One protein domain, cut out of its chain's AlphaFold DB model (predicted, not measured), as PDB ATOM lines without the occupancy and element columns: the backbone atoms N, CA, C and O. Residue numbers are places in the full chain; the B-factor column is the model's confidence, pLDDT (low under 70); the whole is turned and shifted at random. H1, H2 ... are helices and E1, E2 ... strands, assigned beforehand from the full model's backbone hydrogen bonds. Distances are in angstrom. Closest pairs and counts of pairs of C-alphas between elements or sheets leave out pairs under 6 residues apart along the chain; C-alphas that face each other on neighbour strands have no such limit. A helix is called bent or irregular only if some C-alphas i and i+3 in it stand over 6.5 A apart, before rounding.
ATOM      1  N   ASP A   3      32.234 -59.645 100.627       97.12
ATOM      2  CA  ASP A   3      31.627 -60.052 101.903       97.12
ATOM      3  C   ASP A   3      31.230 -61.526 101.818       97.12
ATOM      4  O   ASP A   3      30.560 -61.934 100.865       97.12
ATOM      5  N   ILE A   4      31.671 -62.319 102.791       96.94
ATOM      6  CA  ILE A   4      31.300 -63.724 102.940       96.94
ATOM      7  C   ILE A   4      30.381 -63.833 104.159       96.94
ATOM      8  O   ILE A   4      30.834 -63.815 105.304       96.94
ATOM      9  N   TRP A   5      29.080 -63.959 103.892       95.19
ATOM     10  CA  TRP A   5      28.033 -64.092 104.905       95.19
ATOM     11  C   TRP A   5      27.567 -65.539 105.033       95.19
ATOM     12  O   TRP A   5      26.965 -66.084 104.105       95.19
ATOM     13  N   SER A   6      27.863 -66.165 106.175       91.94
ATOM     14  CA  SER A   6      27.385 -67.506 106.528       91.94
ATOM     15  C   SER A   6      27.785 -67.889 107.961       91.94
ATOM     16  O   SER A   6      28.286 -67.069 108.727       91.94
ATOM     17  N   HIS A   7      27.624 -69.163 108.318       90.00
ATOM     18  CA  HIS A   7      28.330 -69.758 109.446       90.00
ATOM     19  C   HIS A   7      29.822 -69.859 109.138       90.00
ATOM     20  O   HIS A   7      30.205 -70.268 108.041       90.00
ATOM     21  N   GLY A   8      30.643 -69.485 110.115       91.00
ATOM     22  CA  GLY A   8      32.094 -69.579 110.065       91.00
ATOM     23  C   GLY A   8      32.606 -70.404 111.232       91.00
ATOM     24  O   GLY A   8      31.939 -70.516 112.265       91.00
ATOM     25  N   PHE A   9      33.766 -71.014 111.036       90.19
ATOM     26  CA  PHE A   9      34.394 -71.849 112.039       90.19
ATOM     27  C   PHE A   9      35.920 -71.841 111.879       90.19
ATOM     28  O   PHE A   9      36.540 -72.881 111.670       90.19
ATOM     29  N   SER A  10      36.550 -70.666 111.992       92.88
ATOM     30  CA  SER A  10      38.016 -70.534 111.949       92.88
ATOM     31  C   SER A  10      38.605 -71.269 110.722       92.88
ATOM     32  O   SER A  10      38.062 -71.187 109.617       92.88
ATOM     33  N   ILE A  11      39.705 -72.004 110.881       92.69
ATOM     34  CA  ILE A  11      40.418 -72.698 109.804       92.69
ATOM     35  C   ILE A  11      39.631 -73.854 109.172       92.69
ATOM     36  O   ILE A  11      40.066 -74.377 108.147       92.69
ATOM     37  N   PHE A  12      38.501 -74.258 109.762       90.19
ATOM     38  CA  PHE A  12      37.614 -75.256 109.164       90.19
ATOM     39  C   PHE A  12      36.844 -74.682 107.981       90.19
ATOM     40  O   PHE A  12      36.529 -75.427 107.063       90.19
ATOM     41  N   GLY A  13      36.623 -73.365 107.965       92.44
ATOM     42  CA  GLY A  13      36.032 -72.666 106.837       92.44
ATOM     43  C   GLY A  13      34.791 -71.862 107.189       92.44
ATOM     44  O   GLY A  13      34.464 -71.612 108.351       92.44
ATOM     45  N   VAL A  14      34.113 -71.423 106.139       94.56
ATOM     46  CA  VAL A  14      32.903 -70.599 106.172       94.56
ATOM     47  C   VAL A  14      31.967 -71.043 105.054       94.56
ATOM     48  O   VAL A  14      32.412 -71.599 104.055       94.56
ATOM     49  N   GLY A  15      30.666 -70.798 105.181       91.62
ATOM     50  CA  GLY A  15      29.738 -71.142 104.099       91.62
ATOM     51  C   GLY A  15      29.332 -72.608 104.108       91.62
ATOM     52  O   GLY A  15      29.382 -73.245 103.065       91.62
ATOM     53  N   PHE A  16      28.960 -73.142 105.274       87.88
ATOM     54  CA  PHE A  16      28.595 -74.551 105.428       87.88
ATOM     55  C   PHE A  16      27.356 -74.925 104.594       87.88
ATOM     56  O   PHE A  16      26.252 -74.434 104.849       87.88
ATOM     57  N   ASP A  17      27.528 -75.827 103.628       86.62
ATOM     58  CA  ASP A  17      26.458 -76.398 102.816       86.62
ATOM     59  C   ASP A  17      25.891 -77.661 103.474       86.62
ATOM     60  O   ASP A  17      26.370 -78.788 103.314       86.62
ATOM     61  N   GLN A  18      24.789 -77.468 104.192       81.06
ATOM     62  CA  GLN A  18      24.063 -78.547 104.863       81.06
ATOM     63  C   GLN A  18      23.468 -79.588 103.901       81.06
ATOM     64  O   GLN A  18      23.056 -80.664 104.339       81.06
ATOM     65  N   SER A  19      23.395 -79.288 102.603       86.12
ATOM     66  CA  SER A  19      22.880 -80.212 101.586       86.12
ATOM     67  C   SER A  19      23.948 -81.183 101.076       86.12
ATOM     68  O   SER A  19      23.595 -82.183 100.450       86.12
ATOM     69  N   HIS A  20      25.229 -80.924 101.358       81.94
ATOM     70  CA  HIS A  20      26.364 -81.699 100.853       81.94
ATOM     71  C   HIS A  20      27.368 -81.984 101.976       81.94
ATOM     72  O   HIS A  20      28.428 -81.383 102.046       81.94
ATOM     73  N   GLU A  21      27.016 -82.904 102.878       81.00
ATOM     74  CA  GLU A  21      27.903 -83.403 103.952       81.00
ATOM     75  C   GLU A  21      28.463 -82.320 104.904       81.00
ATOM     76  O   GLU A  21      29.424 -82.574 105.625       81.00
ATOM     77  N   ASN A  22      27.813 -81.149 104.978       77.31
ATOM     78  CA  ASN A  22      28.310 -79.956 105.677       77.31
ATOM     79  C   ASN A  22      29.672 -79.480 105.147       77.31
ATOM     80  O   ASN A  22      30.516 -79.046 105.931       77.31
ATOM     81  N   ASP A  23      29.877 -79.568 103.830       87.75
ATOM     82  CA  ASP A  23      31.036 -78.987 103.155       87.75
ATOM     83  C   ASP A  23      31.122 -77.476 103.409       87.75
ATOM     84  O   ASP A  23      30.106 -76.814 103.616       87.75
ATOM     85  N   SER A  24      32.325 -76.916 103.417       91.81
ATOM     86  CA  SER A  24      32.559 -75.505 103.735       91.81
ATOM     87  C   SER A  24      33.743 -74.962 102.958       91.81
ATOM     88  O   SER A  24      34.712 -75.679 102.736       91.81
ATOM     89  N   LEU A  25      33.719 -73.670 102.635       94.88
ATOM     90  CA  LEU A  25      34.842 -73.001 101.986       94.88
ATOM     91  C   LEU A  25      35.980 -72.806 102.985       94.88
ATOM     92  O   LEU A  25      35.926 -71.932 103.859       94.88
ATOM     93  N   THR A  26      37.031 -73.602 102.840       95.00
ATOM     94  CA  THR A  26      38.251 -73.471 103.640       95.00
ATOM     95  C   THR A  26      39.011 -72.184 103.287       95.00
ATOM     96  O   THR A  26      38.892 -71.673 102.167       95.00
ATOM     97  N   PRO A  27      39.872 -71.653 104.180       96.44
ATOM     98  CA  PRO A  27      40.715 -70.497 103.851       96.44
ATOM     99  C   PRO A  27      41.590 -70.722 102.609       96.44
ATOM    100  O   PRO A  27      41.772 -69.811 101.801       96.44
ATOM    101  N   TYR A  28      42.068 -71.957 102.418       95.50
ATOM    102  CA  TYR A  28      42.799 -72.361 101.218       95.50
ATOM    103  C   TYR A  28      41.938 -72.229  99.953       95.50
ATOM    104  O   TYR A  28      42.394 -71.674  98.958       95.50
ATOM    105  N   GLU A  29      40.691 -72.693  99.965       95.94
ATOM    106  CA  GLU A  29      39.805 -72.593  98.797       95.94
ATOM    107  C   GLU A  29      39.404 -71.151  98.498       95.94
ATOM    108  O   GLU A  29      39.374 -70.763  97.331       95.94
ATOM    109  N   ILE A  30      39.180 -70.327  99.527       97.00
ATOM    110  CA  ILE A  30      38.946 -68.884  99.355       97.00
ATOM    111  C   ILE A  30      40.160 -68.240  98.681       97.00
ATOM    112  O   ILE A  30      40.005 -67.518  97.692       97.00
ATOM    113  N   ARG A  31      41.372 -68.541  99.164       96.50
ATOM    114  CA  ARG A  31      42.632 -68.090  98.560       96.50
ATOM    115  C   ARG A  31      42.713 -68.477  97.085       96.50
ATOM    116  O   ARG A  31      42.939 -67.609  96.246       96.50
ATOM    117  N   LYS A  32      42.501 -69.759  96.764       96.56
ATOM    118  CA  LYS A  32      42.526 -70.268  95.381       96.56
ATOM    119  C   LYS A  32      41.461 -69.592  94.516       96.56
ATOM    120  O   LYS A  32      41.754 -69.219  93.386       96.56
ATOM    121  N   GLY A  33      40.263 -69.369  95.051       96.50
ATOM    122  CA  GLY A  33      39.184 -68.672  94.354       96.50
ATOM    123  C   GLY A  33      39.531 -67.221  94.015       96.50
ATOM    124  O   GLY A  33      39.270 -66.780  92.898       96.50
ATOM    125  N   ILE A  34      40.158 -66.481  94.938       96.56
ATOM    126  CA  ILE A  34      40.630 -65.112  94.672       96.56
ATOM    127  C   ILE A  34      41.759 -65.127  93.636       96.56
ATOM    128  O   ILE A  34      41.695 -64.360  92.672       96.56
ATOM    129  N   GLU A  35      42.743 -66.015  93.804       95.31
ATOM    130  CA  GLU A  35      43.890 -66.192  92.901       95.31
ATOM    131  C   GLU A  35      43.451 -66.472  91.456       95.31
ATOM    132  O   GLU A  35      43.989 -65.889  90.516       95.31
ATOM    133  N   GLU A  36      42.459 -67.344  91.273       95.88
ATOM    134  CA  GLU A  36      41.967 -67.773  89.959       95.88
ATOM    135  C   GLU A  36      40.906 -66.829  89.369       95.88
ATOM    136  O   GLU A  36      40.521 -66.961  88.204       95.88
ATOM    137  N   SER A  37      40.432 -65.852  90.148       94.75
ATOM    138  CA  SER A  37      39.495 -64.836  89.674       94.75
ATOM    139  C   SER A  37      40.189 -63.742  88.856       94.75
ATOM    140  O   SER A  37      41.372 -63.454  89.015       94.75
ATOM    141  N   ASN A  38      39.409 -63.009  88.055       92.44
ATOM    142  CA  ASN A  38      39.897 -61.799  87.377       92.44
ATOM    143  C   ASN A  38      40.252 -60.652  88.342       92.44
ATOM    144  O   ASN A  38      40.801 -59.646  87.896       92.44
ATOM    145  N   LEU A  39      39.902 -60.761  89.631       88.75
ATOM    146  CA  LEU A  39      40.270 -59.765  90.635       88.75
ATOM    147  C   LEU A  39      41.733 -59.929  91.039       88.75
ATOM    148  O   LEU A  39      42.415 -58.924  91.220       88.75
ATOM    149  N   SER A  40      42.225 -61.169  91.164       88.31
ATOM    150  CA  SER A  40      43.550 -61.565  91.691       88.31
ATOM    151  C   SER A  40      43.891 -61.080  93.112       88.31
ATOM    152  O   SER A  40      44.755 -61.662  93.766       88.31
ATOM    153  N   ARG A  41      43.202 -60.048  93.613       94.94
ATOM    154  CA  ARG A  41      43.322 -59.463  94.945       94.94
ATOM    155  C   ARG A  41      42.011 -58.786  95.354       94.94
ATOM    156  O   ARG A  41      41.253 -58.322  94.505       94.94
ATOM    157  N   VAL A  42      41.755 -58.706  96.655       97.44
ATOM    158  CA  VAL A  42      40.595 -58.030  97.246       97.44
ATOM    159  C   VAL A  42      41.064 -56.877  98.135       97.44
ATOM    160  O   VAL A  42      41.842 -57.086  99.058       97.44
ATOM    161  N   ASP A  43      40.551 -55.667  97.908       97.44
ATOM    162  CA  ASP A  43      40.887 -54.504  98.749       97.44
ATOM    163  C   ASP A  43      40.439 -54.721 100.204       97.44
ATOM    164  O   ASP A  43      41.232 -54.691 101.140       97.44
ATOM    165  N   VAL A  44      39.151 -55.017 100.389       98.44
ATOM    166  CA  VAL A  44      38.546 -55.277 101.699       98.44
ATOM    167  C   VAL A  44      37.744 -56.569 101.649       98.44
ATOM    168  O   VAL A  44      36.824 -56.689 100.829       98.44
ATOM    169  N   LEU A  45      38.092 -57.515 102.519       98.50
ATOM    170  CA  LEU A  45      37.310 -58.717 102.798       98.50
ATOM    171  C   LEU A  45      36.529 -58.529 104.099       98.50
ATOM    172  O   LEU A  45      37.092 -58.146 105.123       98.50
ATOM    173  N   ILE A  46      35.241 -58.826 104.061       98.31
ATOM    174  CA  ILE A  46      34.370 -58.852 105.228       98.31
ATOM    175  C   ILE A  46      34.006 -60.309 105.492       98.31
ATOM    176  O   ILE A  46      33.542 -61.012 104.592       98.31
ATOM    177  N   PHE A  47      34.202 -60.755 106.725       98.19
ATOM    178  CA  PHE A  47      33.614 -61.994 107.207       98.19
ATOM    179  C   PHE A  47      32.404 -61.668 108.068       98.19
ATOM    180  O   PHE A  47      32.518 -61.415 109.269       98.19
ATOM    181  N   SER A  48      31.224 -61.732 107.460       95.94
ATOM    182  CA  SER A  48      29.957 -61.719 108.188       95.94
ATOM    183  C   SER A  48      29.636 -63.129 108.705       95.94
ATOM    184  O   SER A  48      28.590 -63.697 108.391       95.94
ATOM    185  N   ALA A  49      30.592 -63.712 109.435       94.38
ATOM    186  CA  ALA A  49      30.611 -65.101 109.877       94.38
ATOM    187  C   ALA A  49      31.430 -65.263 111.171       94.38
ATOM    188  O   ALA A  49      32.383 -64.519 111.410       94.38
ATOM    189  N   CYS A  50      31.056 -66.238 112.002       92.50
ATOM    190  CA  CYS A  50      31.687 -66.494 113.301       92.50
ATOM    191  C   CYS A  50      33.154 -66.938 113.172       92.50
ATOM    192  O   CYS A  50      33.495 -67.685 112.257       92.50
ATOM    193  N   LEU A  51      33.991 -66.561 114.142       92.50
ATOM    194  CA  LEU A  51      35.346 -67.091 114.356       92.50
ATOM    195  C   LEU A  51      36.311 -66.888 113.174       92.50
ATOM    196  O   LEU A  51      37.283 -67.629 113.040       92.50
ATOM    197  N   MET A  52      36.050 -65.919 112.292       96.50
ATOM    198  CA  MET A  52      36.848 -65.724 111.076       96.50
ATOM    199  C   MET A  52      38.002 -64.733 111.248       96.50
ATOM    200  O   MET A  52      38.940 -64.757 110.451       96.50
ATOM    201  N   MET A  53      37.985 -63.896 112.293       97.00
ATOM    202  CA  MET A  53      39.160 -63.112 112.694       97.00
ATOM    203  C   MET A  53      40.135 -63.992 113.476       97.00
ATOM    204  O   MET A  53      40.427 -63.749 114.643       97.00
ATOM    205  N   ASP A  54      40.618 -65.035 112.809       96.50
ATOM    206  CA  ASP A  54      41.551 -66.038 113.306       96.50
ATOM    207  C   ASP A  54      42.860 -65.952 112.510       96.50
ATOM    208  O   ASP A  54      42.839 -65.895 111.279       96.50
ATOM    209  N   LEU A  55      44.016 -65.947 113.178       97.75
ATOM    210  CA  LEU A  55      45.311 -65.789 112.508       97.75
ATOM    211  C   LEU A  55      45.569 -66.881 111.457       97.75
ATOM    212  O   LEU A  55      46.146 -66.588 110.413       97.75
ATOM    213  N   GLY A  56      45.127 -68.118 111.692       96.94
ATOM    214  CA  GLY A  56      45.239 -69.226 110.744       96.94
ATOM    215  C   GLY A  56      44.438 -69.004 109.465       96.94
ATOM    216  O   GLY A  56      44.905 -69.374 108.387       96.94
ATOM    217  N   VAL A  57      43.274 -68.359 109.573       98.00
ATOM    218  CA  VAL A  57      42.453 -67.929 108.429       98.00
ATOM    219  C   VAL A  57      43.106 -66.745 107.724       98.00
ATOM    220  O   VAL A  57      43.348 -66.784 106.519       98.00
ATOM    221  N   LEU A  58      43.399 -65.680 108.469       98.50
ATOM    222  CA  LEU A  58      43.866 -64.415 107.908       98.50
ATOM    223  C   LEU A  58      45.253 -64.545 107.270       98.50
ATOM    224  O   LEU A  58      45.502 -63.922 106.238       98.50
ATOM    225  N   GLY A  59      46.131 -65.377 107.837       98.19
ATOM    226  CA  GLY A  59      47.467 -65.637 107.304       98.19
ATOM    227  C   GLY A  59      47.457 -66.353 105.950       98.19
ATOM    228  O   GLY A  59      48.262 -66.008 105.089       98.19
ATOM    229  N   GLU A  60      46.499 -67.256 105.702       97.62
ATOM    230  CA  GLU A  60      46.313 -67.899 104.385       97.62
ATOM    231  C   GLU A  60      45.896 -66.881 103.310       97.62
ATOM    232  O   GLU A  60      46.204 -67.028 102.130       97.62
ATOM    233  N   LEU A  61      45.212 -65.809 103.713       98.12
ATOM    234  CA  LEU A  61      44.653 -64.808 102.804       98.12
ATOM    235  C   LEU A  61      45.533 -63.559 102.647       98.12
ATOM    236  O   LEU A  61      45.226 -62.710 101.808       98.12
ATOM    237  N   LYS A  62      46.617 -63.429 103.424       97.62
ATOM    238  CA  LYS A  62      47.384 -62.179 103.586       97.62
ATOM    239  C   LYS A  62      47.916 -61.577 102.279       97.62
ATOM    240  O   LYS A  62      47.987 -60.362 102.144       97.62
ATOM    241  N   ASP A  63      48.265 -62.421 101.307       97.19
ATOM    242  CA  ASP A  63      48.855 -61.979 100.037       97.19
ATOM    243  C   ASP A  63      47.785 -61.642  98.977       97.19
ATOM    244  O   ASP A  63      48.087 -61.035  97.951       97.19
ATOM    245  N   TYR A  64      46.522 -61.986  99.244       98.00
ATOM    246  CA  TYR A  64      45.395 -61.851  98.314       98.00
ATOM    247  C   TYR A  64      44.354 -60.835  98.787       98.00
ATOM    248  O   TYR A  64      43.416 -60.525  98.053       98.00
ATOM    249  N   VAL A  65      44.519 -60.288  99.992       98.19
ATOM    250  CA  VAL A  65      43.611 -59.307 100.584       98.19
ATOM    251  C   VAL A  65      44.414 -58.171 101.218       98.19
ATOM    252  O   VAL A  65      45.453 -58.433 101.810       98.19
ATOM    253  N   GLU A  66      43.980 -56.914 101.096       98.38
ATOM    254  CA  GLU A  66      44.694 -55.779 101.718       98.38
ATOM    255  C   GLU A  66      44.260 -55.514 103.161       98.38
ATOM    256  O   GLU A  66      45.101 -55.312 104.037       98.38
ATOM    257  N   ALA A  67      42.955 -55.537 103.421       98.75
ATOM    258  CA  ALA A  67      42.389 -55.372 104.752       98.75
ATOM    259  C   ALA A  67      41.229 -56.348 104.982       98.75
ATOM    260  O   ALA A  67      40.499 -56.701 104.053       98.75
ATOM    261  N   VAL A  68      41.048 -56.780 106.229       98.81
ATOM    262  CA  VAL A  68      39.961 -57.696 106.612       98.81
ATOM    263  C   VAL A  68      39.204 -57.125 107.797       98.81
ATOM    264  O   VAL A  68      39.812 -56.492 108.656       98.81
ATOM    265  N   THR A  69      37.895 -57.351 107.864       98.50
ATOM    266  CA  THR A  69      37.090 -57.085 109.061       98.50
ATOM    267  C   THR A  69      36.071 -58.193 109.318       98.50
ATOM    268  O   THR A  69      35.556 -58.804 108.381       98.50
ATOM    269  N   GLY A  70      35.793 -58.475 110.587       97.06
ATOM    270  CA  GLY A  70      34.896 -59.547 111.018       97.06
ATOM    271  C   GLY A  70      34.899 -59.698 112.538       97.06
ATOM    272  O   GLY A  70      35.352 -58.797 113.241       97.06
ATOM    273  N   SER A  71      34.430 -60.846 113.033       94.12
ATOM    274  CA  SER A  71      34.433 -61.198 114.461       94.12
ATOM    275  C   SER A  71      35.459 -62.290 114.762       94.12
ATOM    276  O   SER A  71      35.643 -63.217 113.965       94.12
ATOM    277  N   ALA A  72      36.123 -62.179 115.913       91.69
ATOM    278  CA  ALA A  72      36.966 -63.246 116.455       91.69
ATOM    279  C   ALA A  72      36.142 -64.274 117.247       91.69
ATOM    280  O   ALA A  72      36.588 -65.404 117.418       91.69
ATOM    281  N   ASP A  73      34.929 -63.890 117.653       88.75
ATOM    282  CA  ASP A  73      33.918 -64.714 118.312       88.75
ATOM    283  C   ASP A  73      32.731 -64.959 117.354       88.75
ATOM    284  O   ASP A  73      32.849 -64.934 116.125       88.75
ATOM    285  N   SER A  74      31.546 -65.173 117.904       86.06
ATOM    286  CA  SER A  74      30.295 -65.279 117.176       86.06
ATOM    287  C   SER A  74      29.890 -63.956 116.512       86.06
ATOM    288  O   SER A  74      30.257 -62.859 116.942       86.06
ATOM    289  N   VAL A  75      29.102 -64.061 115.443       85.38
ATOM    290  CA  VAL A  75      28.444 -62.935 114.765       85.38
ATOM    291  C   VAL A  75      26.934 -63.115 114.929       85.38
ATOM    292  O   VAL A  75      26.444 -64.233 114.740       85.38
ATOM    293  N   PRO A  76      26.158 -62.072 115.283       85.81
ATOM    294  CA  PRO A  76      24.704 -62.194 115.292       85.81
ATOM    295  C   PRO A  76      24.185 -62.542 113.889       85.81
ATOM    296  O   PRO A  76      24.712 -62.047 112.898       85.81
ATOM    297  N   GLY A  77      23.129 -63.357 113.791       82.56
ATOM    298  CA  GLY A  77      22.695 -63.961 112.518       82.56
ATOM    299  C   GLY A  77      22.385 -62.985 111.371       82.56
ATOM    300  O   GLY A  77      22.448 -63.375 110.208       82.56
ATOM    301  N   ASP A  78      22.112 -61.713 111.676       87.56
ATOM    302  CA  ASP A  78      21.924 -60.662 110.669       87.56
ATOM    303  C   ASP A  78      23.207 -60.359 109.860       87.56
ATOM    304  O   ASP A  78      23.114 -59.831 108.753       87.56
ATOM    305  N   GLY A  79      24.398 -60.693 110.376       90.56
ATOM    306  CA  GLY A  79      25.684 -60.394 109.741       90.56
ATOM    307  C   GLY A  79      25.969 -58.894 109.621       90.56
ATOM    308  O   GLY A  79      25.574 -58.106 110.481       90.56
ATOM    309  N   SER A  80      26.646 -58.486 108.541       95.00
ATOM    310  CA  SER A  80      26.915 -57.070 108.275       95.00
ATOM    311  C   SER A  80      25.639 -56.244 108.113       95.00
ATOM    312  O   SER A  80      24.643 -56.670 107.524       95.00
ATOM    313  N   PHE A  81      25.685 -54.996 108.569       95.94
ATOM    314  CA  PHE A  81      24.597 -54.053 108.375       95.94
ATOM    315  C   PHE A  81      24.651 -53.444 106.971       95.94
ATOM    316  O   PHE A  81      25.217 -52.374 106.760       95.94
ATOM    317  N   TYR A  82      24.011 -54.090 105.994       95.56
ATOM    318  CA  TYR A  82      23.942 -53.600 104.604       95.56
ATOM    319  C   TYR A  82      23.166 -52.283 104.428       95.56
ATOM    320  O   TYR A  82      23.245 -51.659 103.372       95.56
ATOM    321  N   GLY A  83      22.439 -51.847 105.458       94.25
ATOM    322  CA  GLY A  83      21.621 -50.639 105.453       94.25
ATOM    323  C   GLY A  83      20.119 -50.925 105.479       94.25
ATOM    324  O   GLY A  83      19.658 -52.063 105.426       94.25
ATOM    325  N   ASN A  84      19.340 -49.857 105.594       92.75
ATOM    326  CA  ASN A  84      17.884 -49.838 105.563       92.75
ATOM    327  C   ASN A  84      17.378 -48.458 105.088       92.75
ATOM    328  O   ASN A  84      18.144 -47.626 104.609       92.75
ATOM    329  N   SER A  85      16.076 -48.193 105.211       87.94
ATOM    330  CA  SER A  85      15.460 -46.949 104.720       87.94
ATOM    331  C   SER A  85      15.931 -45.663 105.415       87.94
ATOM    332  O   SER A  85      15.685 -44.581 104.884       87.94
ATOM    333  N   GLY A  86      16.581 -45.751 106.580       89.00
ATOM    334  CA  GLY A  86      17.057 -44.600 107.356       89.00
ATOM    335  C   GLY A  86      18.576 -44.522 107.533       89.00
ATOM    336  O   GLY A  86      19.070 -43.499 107.998       89.00
ATOM    337  N   ASN A  87      19.320 -45.573 107.183       92.94
ATOM    338  CA  ASN A  87      20.777 -45.616 107.278       92.94
ATOM    339  C   ASN A  87      21.345 -46.490 106.148       92.94
ATOM    340  O   ASN A  87      20.870 -47.595 105.926       92.94
ATOM    341  N   ARG A  88      22.372 -46.006 105.444       94.81
ATOM    342  CA  ARG A  88      22.987 -46.695 104.298       94.81
ATOM    343  C   ARG A  88      23.913 -47.861 104.689       94.81
ATOM    344  O   ARG A  88      24.396 -48.545 103.795       94.81
ATOM    345  N   GLY A  89      24.172 -48.080 105.979       95.31
ATOM    346  CA  GLY A  89      25.009 -49.170 106.483       95.31
ATOM    347  C   GLY A  89      26.380 -49.230 105.810       95.31
ATOM    348  O   GLY A  89      26.939 -48.197 105.429       95.31
ATOM    349  N   ILE A  90      26.897 -50.440 105.603       96.31
ATOM    350  CA  ILE A  90      28.176 -50.655 104.917       96.31
ATOM    351  C   ILE A  90      28.140 -50.201 103.450       96.31
ATOM    352  O   ILE A  90      29.169 -49.795 102.925       96.31
ATOM    353  N   VAL A  91      26.970 -50.165 102.796       95.81
ATOM    354  CA  VAL A  91      26.838 -49.620 101.429       95.81
ATOM    355  C   VAL A  91      27.165 -48.125 101.406       95.81
ATOM    356  O   VAL A  91      27.854 -47.656 100.503       95.81
ATOM    357  N   GLY A  92      26.732 -47.381 102.427       96.56
ATOM    358  CA  GLY A  92      27.106 -45.978 102.607       96.56
ATOM    359  C   GLY A  92      28.590 -45.799 102.901       96.56
ATOM    360  O   GLY A  92      29.210 -44.903 102.340       96.56
ATOM    361  N   VAL A  93      29.173 -46.682 103.719       96.94
ATOM    362  CA  VAL A  93      30.615 -46.655 104.009       96.94
ATOM    363  C   VAL A  93      31.437 -46.832 102.731       96.94
ATOM    364  O   VAL A  93      32.385 -46.085 102.518       96.94
ATOM    365  N   ILE A  94      31.058 -47.761 101.849       94.94
ATOM    366  CA  ILE A  94      31.752 -47.976 100.567       94.94
ATOM    367  C   ILE A  94      31.741 -46.706  99.711       94.94
ATOM    368  O   ILE A  94      32.755 -46.363  99.106       94.94
ATOM    369  N   GLU A  95      30.608 -46.003  99.657       96.06
ATOM    370  CA  GLU A  95      30.484 -44.745  98.917       96.06
ATOM    371  C   GLU A  95      31.369 -43.650  99.533       96.06
ATOM    372  O   GLU A  95      32.195 -43.049  98.836       96.06
ATOM    373  N   ASP A  96      31.251 -43.449 100.848       97.31
ATOM    374  CA  ASP A  96      31.930 -42.386 101.593       97.31
ATOM    375  C   ASP A  96      33.462 -42.591 101.644       97.31
ATOM    376  O   ASP A  96      34.218 -41.619 101.688       97.31
ATOM    377  N   TYR A  97      33.932 -43.843 101.584       97.06
ATOM    378  CA  TYR A  97      35.353 -44.225 101.631       97.06
ATOM    379  C   TYR A  97      35.911 -44.676 100.274       97.06
ATOM    380  O   TYR A  97      37.021 -45.197 100.210       97.06
ATOM    381  N   SER A  98      35.197 -44.438  99.171       93.94
ATOM    382  CA  SER A  98      35.594 -44.864  97.814       93.94
ATOM    383  C   SER A  98      36.938 -44.308  97.314       93.94
ATOM    384  O   SER A  98      37.495 -44.826  96.348       93.94
ATOM    385  N   SER A  99      37.467 -43.263  97.958       94.81
ATOM    386  CA  SER A  99      38.786 -42.671  97.670       94.81
ATOM    387  C   SER A  99      39.801 -42.824  98.811       94.81
ATOM    388  O   SER A  99      40.917 -42.311  98.715       94.81
ATOM    389  N   SER A 100      39.418 -43.519  99.884       97.19
ATOM    390  CA  SER A 100      40.260 -43.792 101.051       97.19
ATOM    391  C   SER A 100      41.093 -45.059 100.848       97.19
ATOM    392  O   SER A 100      40.933 -45.783  99.866       97.19
ATOM    393  N   THR A 101      41.991 -45.349 101.791       98.06
ATOM    394  CA  THR A 101      42.719 -46.624 101.786       98.06
ATOM    395  C   THR A 101      41.790 -47.792 102.138       98.06
ATOM    396  O   THR A 101      40.809 -47.620 102.867       98.06
ATOM    397  N   SER A 102      42.134 -49.001 101.683       98.12
ATOM    398  CA  SER A 102      41.443 -50.249 102.048       98.12
ATOM    399  C   SER A 102      41.375 -50.442 103.567       98.12
ATOM    400  O   SER A 102      40.351 -50.860 104.106       98.12
ATOM    401  N   VAL A 103      42.440 -50.050 104.273       98.50
ATOM    402  CA  VAL A 103      42.519 -50.070 105.739       98.50
ATOM    403  C   VAL A 103      41.487 -49.122 106.355       98.50
ATOM    404  O   VAL A 103      40.710 -49.549 107.205       98.50
ATOM    405  N   ASP A 104      41.414 -47.864 105.913       98.62
ATOM    406  CA  ASP A 104      40.440 -46.897 106.444       98.62
ATOM    407  C   ASP A 104      38.992 -47.332 106.184       98.62
ATOM    408  O   ASP A 104      38.133 -47.177 107.055       98.62
ATOM    409  N   MET A 105      38.725 -47.917 105.012       98.50
ATOM    410  CA  MET A 105      37.415 -48.478 104.686       98.50
ATOM    411  C   MET A 105      37.065 -49.662 105.602       98.50
ATOM    412  O   MET A 105      35.963 -49.696 106.148       98.50
ATOM    413  N   ALA A 106      37.992 -50.597 105.835       98.50
ATOM    414  CA  ALA A 106      37.778 -51.731 106.739       98.50
ATOM    415  C   ALA A 106      37.506 -51.277 108.184       98.50
ATOM    416  O   ALA A 106      36.599 -51.800 108.831       98.50
ATOM    417  N   LYS A 107      38.221 -50.251 108.670       98.25
ATOM    418  CA  LYS A 107      37.949 -49.631 109.978       98.25
ATOM    419  C   LYS A 107      36.533 -49.067 110.051       98.25
ATOM    420  O   LYS A 107      35.823 -49.303 111.025       98.25
ATOM    421  N   ALA A 108      36.109 -48.332 109.026       98.25
ATOM    422  CA  ALA A 108      34.779 -47.736 108.991       98.25
ATOM    423  C   ALA A 108      33.667 -48.798 108.942       98.25
ATOM    424  O   ALA A 108      32.656 -48.653 109.627       98.25
ATOM    425  N   ILE A 109      33.872 -49.892 108.200       98.19
ATOM    426  CA  ILE A 109      32.952 -51.040 108.165       98.19
ATOM    427  C   ILE A 109      32.879 -51.719 109.538       98.19
ATOM    428  O   ILE A 109      31.778 -51.964 110.029       98.19
ATOM    429  N   CYS A 110      34.022 -51.959 110.187       97.12
ATOM    430  CA  CYS A 110      34.096 -52.512 111.543       97.12
ATOM    431  C   CYS A 110      33.262 -51.688 112.536       97.12
ATOM    432  O   CYS A 110      32.466 -52.241 113.294       97.12
ATOM    433  N   VAL A 111      33.419 -50.360 112.519       95.94
ATOM    434  CA  VAL A 111      32.643 -49.451 113.378       95.94
ATOM    435  C   VAL A 111      31.156 -49.512 113.032       95.94
ATOM    436  O   VAL A 111      30.335 -49.674 113.931       95.94
ATOM    437  N   ALA A 112      30.803 -49.439 111.745       96.19
ATOM    438  CA  ALA A 112      29.411 -49.449 111.299       96.19
ATOM    439  C   ALA A 112      28.668 -50.736 111.694       96.19
ATOM    440  O   ALA A 112      27.532 -50.659 112.158       96.19
ATOM    441  N   ASN A 113      29.315 -51.897 111.551       95.19
ATOM    442  CA  ASN A 113      28.761 -53.199 111.932       95.19
ATOM    443  C   ASN A 113      28.656 -53.393 113.447       95.19
ATOM    444  O   ASN A 113      27.760 -54.085 113.918       95.19
ATOM    445  N   TYR A 114      29.560 -52.810 114.233       93.31
ATOM    446  CA  TYR A 114      29.433 -52.863 115.685       93.31
ATOM    447  C   TYR A 114      28.298 -51.955 116.173       93.31
ATOM    448  O   TYR A 114      27.428 -52.380 116.933       93.31
ATOM    449  N   GLU A 115      28.284 -50.696 115.730       92.75
ATOM    450  CA  GLU A 115      27.329 -49.687 116.195       92.75
ATOM    451  C   GLU A 115      25.885 -49.970 115.758       92.75
ATOM    452  O   GLU A 115      24.945 -49.562 116.448       92.75
ATOM    453  N   SER A 116      25.676 -50.696 114.656       93.88
ATOM    454  CA  SER A 116      24.344 -51.062 114.158       93.88
ATOM    455  C   SER A 116      23.513 -51.878 115.151       93.88
ATOM    456  O   SER A 116      22.287 -51.758 115.136       93.88
ATOM    457  N   TYR A 117      24.138 -52.645 116.048       90.38
ATOM    458  CA  TYR A 117      23.432 -53.402 117.092       90.38
ATOM    459  C   TYR A 117      23.013 -52.555 118.297       90.38
ATOM    460  O   TYR A 117      22.127 -52.952 119.055       90.38
ATOM    461  N   PHE A 118      23.619 -51.380 118.475       88.31
ATOM    462  CA  PHE A 118      23.305 -50.457 119.572       88.31
ATOM    463  C   PHE A 118      22.418 -49.299 119.120       88.31
ATOM    464  O   PHE A 118      21.687 -48.702 119.916       88.31
ATOM    465  N   ASN A 119      22.448 -48.982 117.828       87.50
ATOM    466  CA  ASN A 119      21.657 -47.917 117.251       87.50
ATOM    467  C   ASN A 119      20.223 -48.368 116.973       87.50
ATOM    468  O   ASN A 119      19.950 -49.327 116.250       87.50
ATOM    469  N   LYS A 120      19.270 -47.596 117.501       81.56
ATOM    470  CA  LYS A 120      17.843 -47.873 117.336       81.56
ATOM    471  C   LYS A 120      17.468 -47.993 115.851       81.56
ATOM    472  O   LYS A 120      17.742 -47.088 115.064       81.56
ATOM    473  N   ASN A 121      16.739 -49.058 115.517       80.69
ATOM    474  CA  ASN A 121      16.220 -49.361 114.177       80.69
ATOM    475  C   ASN A 121      17.289 -49.670 113.105       80.69
ATOM    476  O   ASN A 121      16.989 -49.500 111.924       80.69
ATOM    477  N   GLN A 122      18.513 -50.077 113.465       84.94
ATOM    478  CA  GLN A 122      19.528 -50.498 112.485       84.94
ATOM    479  C   GLN A 122      19.589 -52.023 112.374       84.94
ATOM    480  O   GLN A 122      19.079 -52.567 111.395       84.94
ATOM    481  N   GLN A 123      20.103 -52.703 113.396       86.56
ATOM    482  CA  GLN A 123      19.992 -54.152 113.568       86.56
ATOM    483  C   GLN A 123      19.416 -54.469 114.944       86.56
ATOM    484  O   GLN A 123      19.446 -53.647 115.862       86.56
ATOM    485  N   ASN A 124      18.831 -55.655 115.078       77.06
ATOM    486  CA  ASN A 124      18.243 -56.070 116.338       77.06
ATOM    487  C   ASN A 124      19.284 -56.829 117.157       77.06
ATOM    488  O   ASN A 124      19.820 -57.852 116.739       77.06
ATOM    489  N   ALA A 125      19.521 -56.350 118.372       73.25
ATOM    490  CA  ALA A 125      20.193 -57.127 119.394       73.25
ATOM    491  C   ALA A 125      19.283 -58.291 119.827       73.25
ATOM    492  O   ALA A 125      18.323 -58.081 120.571       73.25
ATOM    493  N   TYR A 126      19.547 -59.508 119.348       65.75
ATOM    494  CA  TYR A 126      18.796 -60.704 119.741       65.75
ATOM    495  C   TYR A 126      19.572 -61.566 120.739       65.75
ATOM    496  O   TYR A 126      20.685 -61.993 120.459       65.75
ATOM    497  N   GLY A 127      18.948 -61.903 121.870       66.62
ATOM    498  CA  GLY A 127      19.518 -62.853 122.828       66.62
ATOM    499  C   GLY A 127      20.827 -62.364 123.453       66.62
ATOM    500  O   GLY A 127      20.937 -61.209 123.864       66.62
ATOM    501  N   ASP A 128      21.810 -63.256 123.511       68.69
ATOM    502  CA  ASP A 128      23.055 -63.086 124.259       68.69
ATOM    503  C   ASP A 128      24.144 -62.301 123.510       68.69
ATOM    504  O   ASP A 128      25.315 -62.444 123.845       68.69
ATOM    505  N   ILE A 129      23.806 -61.431 122.537       75.69
ATOM    506  CA  ILE A 129      24.828 -60.638 121.811       75.69
ATOM    507  C   ILE A 129      25.766 -59.880 122.754       75.69
ATOM    508  O   ILE A 129      26.939 -59.674 122.448       75.69
ATOM    509  N   TYR A 130      25.261 -59.504 123.933       73.38
ATOM    510  CA  TYR A 130      26.024 -58.778 124.939       73.38
ATOM    511  C   TYR A 130      27.131 -59.616 125.583       73.38
ATOM    512  O   TYR A 130      27.946 -59.088 126.332       73.38
ATOM    513  N   GLN A 131      27.166 -60.911 125.284       72.75
ATOM    514  CA  GLN A 131      28.155 -61.852 125.773       72.75
ATOM    515  C   GLN A 131      29.245 -62.148 124.741       72.75
ATOM    516  O   GLN A 131      30.265 -62.690 125.138       72.75
ATOM    517  N   PHE A 132      29.077 -61.825 123.455       78.94
ATOM    518  CA  PHE A 132      30.011 -62.283 122.409       78.94
ATOM    519  C   PHE A 132      30.279 -61.279 121.279       78.94
ATOM    520  O   PHE A 132      31.042 -61.583 120.370       78.94
ATOM    521  N   LEU A 133      29.656 -60.093 121.270       85.81
ATOM    522  CA  LEU A 133      29.832 -59.159 120.154       85.81
ATOM    523  C   LEU A 133      31.276 -58.630 120.087       85.81
ATOM    524  O   LEU A 133      31.685 -57.792 120.901       85.81
ATOM    525  N   THR A 134      32.007 -59.092 119.073       89.38
ATOM    526  CA  THR A 134      33.348 -58.618 118.721       89.38
ATOM    527  C   THR A 134      33.384 -58.224 117.252       89.38
ATOM    528  O   THR A 134      32.839 -58.921 116.403       89.38
ATOM    529  N   TYR A 135      34.023 -57.101 116.953       93.19
ATOM    530  CA  TYR A 135      34.381 -56.719 115.596       93.19
ATOM    531  C   TYR A 135      35.788 -56.150 115.601       93.19
ATOM    532  O   TYR A 135      36.113 -55.301 116.426       93.19
ATOM    533  N   SER A 136      36.625 -56.584 114.672       96.00
ATOM    534  CA  SER A 136      37.949 -56.008 114.461       96.00
ATOM    535  C   SER A 136      38.214 -55.803 112.977       96.00
ATOM    536  O   SER A 136      37.533 -56.360 112.111       96.00
ATOM    537  N   ALA A 137      39.195 -54.957 112.680       98.19
ATOM    538  CA  ALA A 137      39.751 -54.775 111.352       98.19
ATOM    539  C   ALA A 137      41.276 -54.885 111.401       98.19
ATOM    540  O   ALA A 137      41.913 -54.390 112.335       98.19
ATOM    541  N   VAL A 138      41.860 -55.495 110.372       98.50
ATOM    542  CA  VAL A 138      43.305 -55.727 110.249       98.50
ATOM    543  C   VAL A 138      43.876 -55.173 108.951       98.50
ATOM    544  O   VAL A 138      43.192 -55.095 107.929       98.50
ATOM    545  N   ASP A 139      45.164 -54.852 108.995       98.56
ATOM    546  CA  ASP A 139      45.998 -54.462 107.856       98.56
ATOM    547  C   ASP A 139      46.915 -55.628 107.458       98.56
ATOM    548  O   ASP A 139      47.915 -55.907 108.129       98.56
ATOM    549  N   GLN A 140      46.596 -56.319 106.358       98.50
ATOM    550  CA  GLN A 140      47.298 -57.544 105.951       98.50
ATOM    551  C   GLN A 140      48.767 -57.317 105.585       98.50
ATOM    552  O   GLN A 140      49.558 -58.258 105.657       98.50
ATOM    553  N   SER A 141      49.184 -56.073 105.319       98.44
ATOM    554  CA  SER A 141      50.603 -55.752 105.113       98.44
ATOM    555  C   SER A 141      51.474 -56.008 106.354       98.44
ATOM    556  O   SER A 141      52.698 -56.093 106.244       98.44
ATOM    557  N   LYS A 142      50.860 -56.169 107.533       98.56
ATOM    558  CA  LYS A 142      51.545 -56.429 108.808       98.56
ATOM    559  C   LYS A 142      51.419 -57.873 109.298       98.56
ATOM    560  O   LYS A 142      52.029 -58.209 110.314       98.56
TER     561      LYS A 142
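This is residues 3 to 142 of the 277 residues of an uncharacterized protein of Fusobacteria bacterium (UniProt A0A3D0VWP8). A four-stranded sheet, E1 E4 E5 E6, forms a slab with the long helix H4 packed along one of its faces, and H3 folds against H4 as the other half of a helical hairpin. At another side of the domain H1 and H2 stand side by side and only graze the sheet, while the small two-stranded hairpin E2 and E3 lies outside it. The printed part has 140 residues, with five named helices and six named strands in the order E1 E2 E3 H1 E4 H2 E5 H3 H4 H5 E6; the class is mixed, helices and strands. The larger sheet has the order E1 E4 E5 E6 and is mixed, the smaller one, E2 and E3, antiparallel. The whole is compact, with a radius of gyration of the C-alphas of 14.8 A, and spans 40 by 39 by 25 A.

In the larger sheet, E1 is residues 3 to 5, with C-alpha 3 at (31.627, -60.052, 101.903). E4 is residues 42 to 48, 15.7 A from first to last C-alpha; E5 is residues 65 to 70, 13.6 A; E6 is residues 134 to 139, 17.2 A, with C-alpha 139 at (45.998, -54.462, 107.856). H4, residues 102 to 115, is the longest helix at 20.0 A and begins with C-alpha 102 at (41.443, -50.249, 102.048). H3 is residues 89 to 96, 10.9 A. H1 is residues 27 to 36, 14.2 A, and H2 is residues 55 to 61, 9.8 A. E2 is residues 14 to 17 and E3 residues 23 to 25. H5, residues 127 to 131, is irregular, with C-alphas 127 and 130 8.0 A apart.

E4 and E5 are parallel inner strands at 17 degrees, with N 47 and O 69 2.9 A apart, within hydrogen-bond range. On the edges, E1 is parallel to E4 at 18 degrees, with N 4 and O 46 at 2.9 A, and E6 is antiparallel to E5 at 171 degrees, with N 138 and O 68 at 2.9 A. E4, H2 and E5 make a strand-helix-strand unit, two parallel neighbour strands with a helix between them in the chain, and its crossover is right-handed. H4 and the sheet make two layers, a helix on one face of a sheet. H4 has a height over the sheet of 7.6 A, lies over E5 and E6, and runs along the strands, at 7 degrees to E5 on the local plane. Its closest C-alphas to E6 are those of Lys 107 and Ala 137, 5.6 A apart. H3 and H4 form a helical hairpin: they touch, with the closest C-alphas those of Ile 90 and Ile 109, 5.8 A apart, at a shallow tilt of 32 degrees, opposite ways. H3 is not on the sheet. H1 and H2 touch at Pro 27 and Val 57, their closest C-alphas, 5.5 A apart, at a shallow tilt of 13 degrees, the same way. H2 only grazes the sheet with residues 58 to 61; H1, only just on it with 5 pairs of C-alphas within 10 A, only grazes it with residues 30 to 35. E2 and E3 form an antiparallel hairpin, with N 17 and O 23 at 2.8 A. H5 touches no helix and is not on the sheet. In H1, H3 and H4 every O i to N i+4 pair is within hydrogen-bond range; in H2 it is 1 of 3, beside 3 of 4 O i to N i+3 pairs, and in H5 0 of 1, beside 1 of 2.

The two C-alphas farthest apart are those of Glu 21 and Ser 99, at 42.6 A. The printed part has no cut. The links E5 to H3, residues 71 to 88, and H4 to H5, 11 residues, are long. The mean pLDDT of the printed part is 92.4; residues 126 to 128 are under 70.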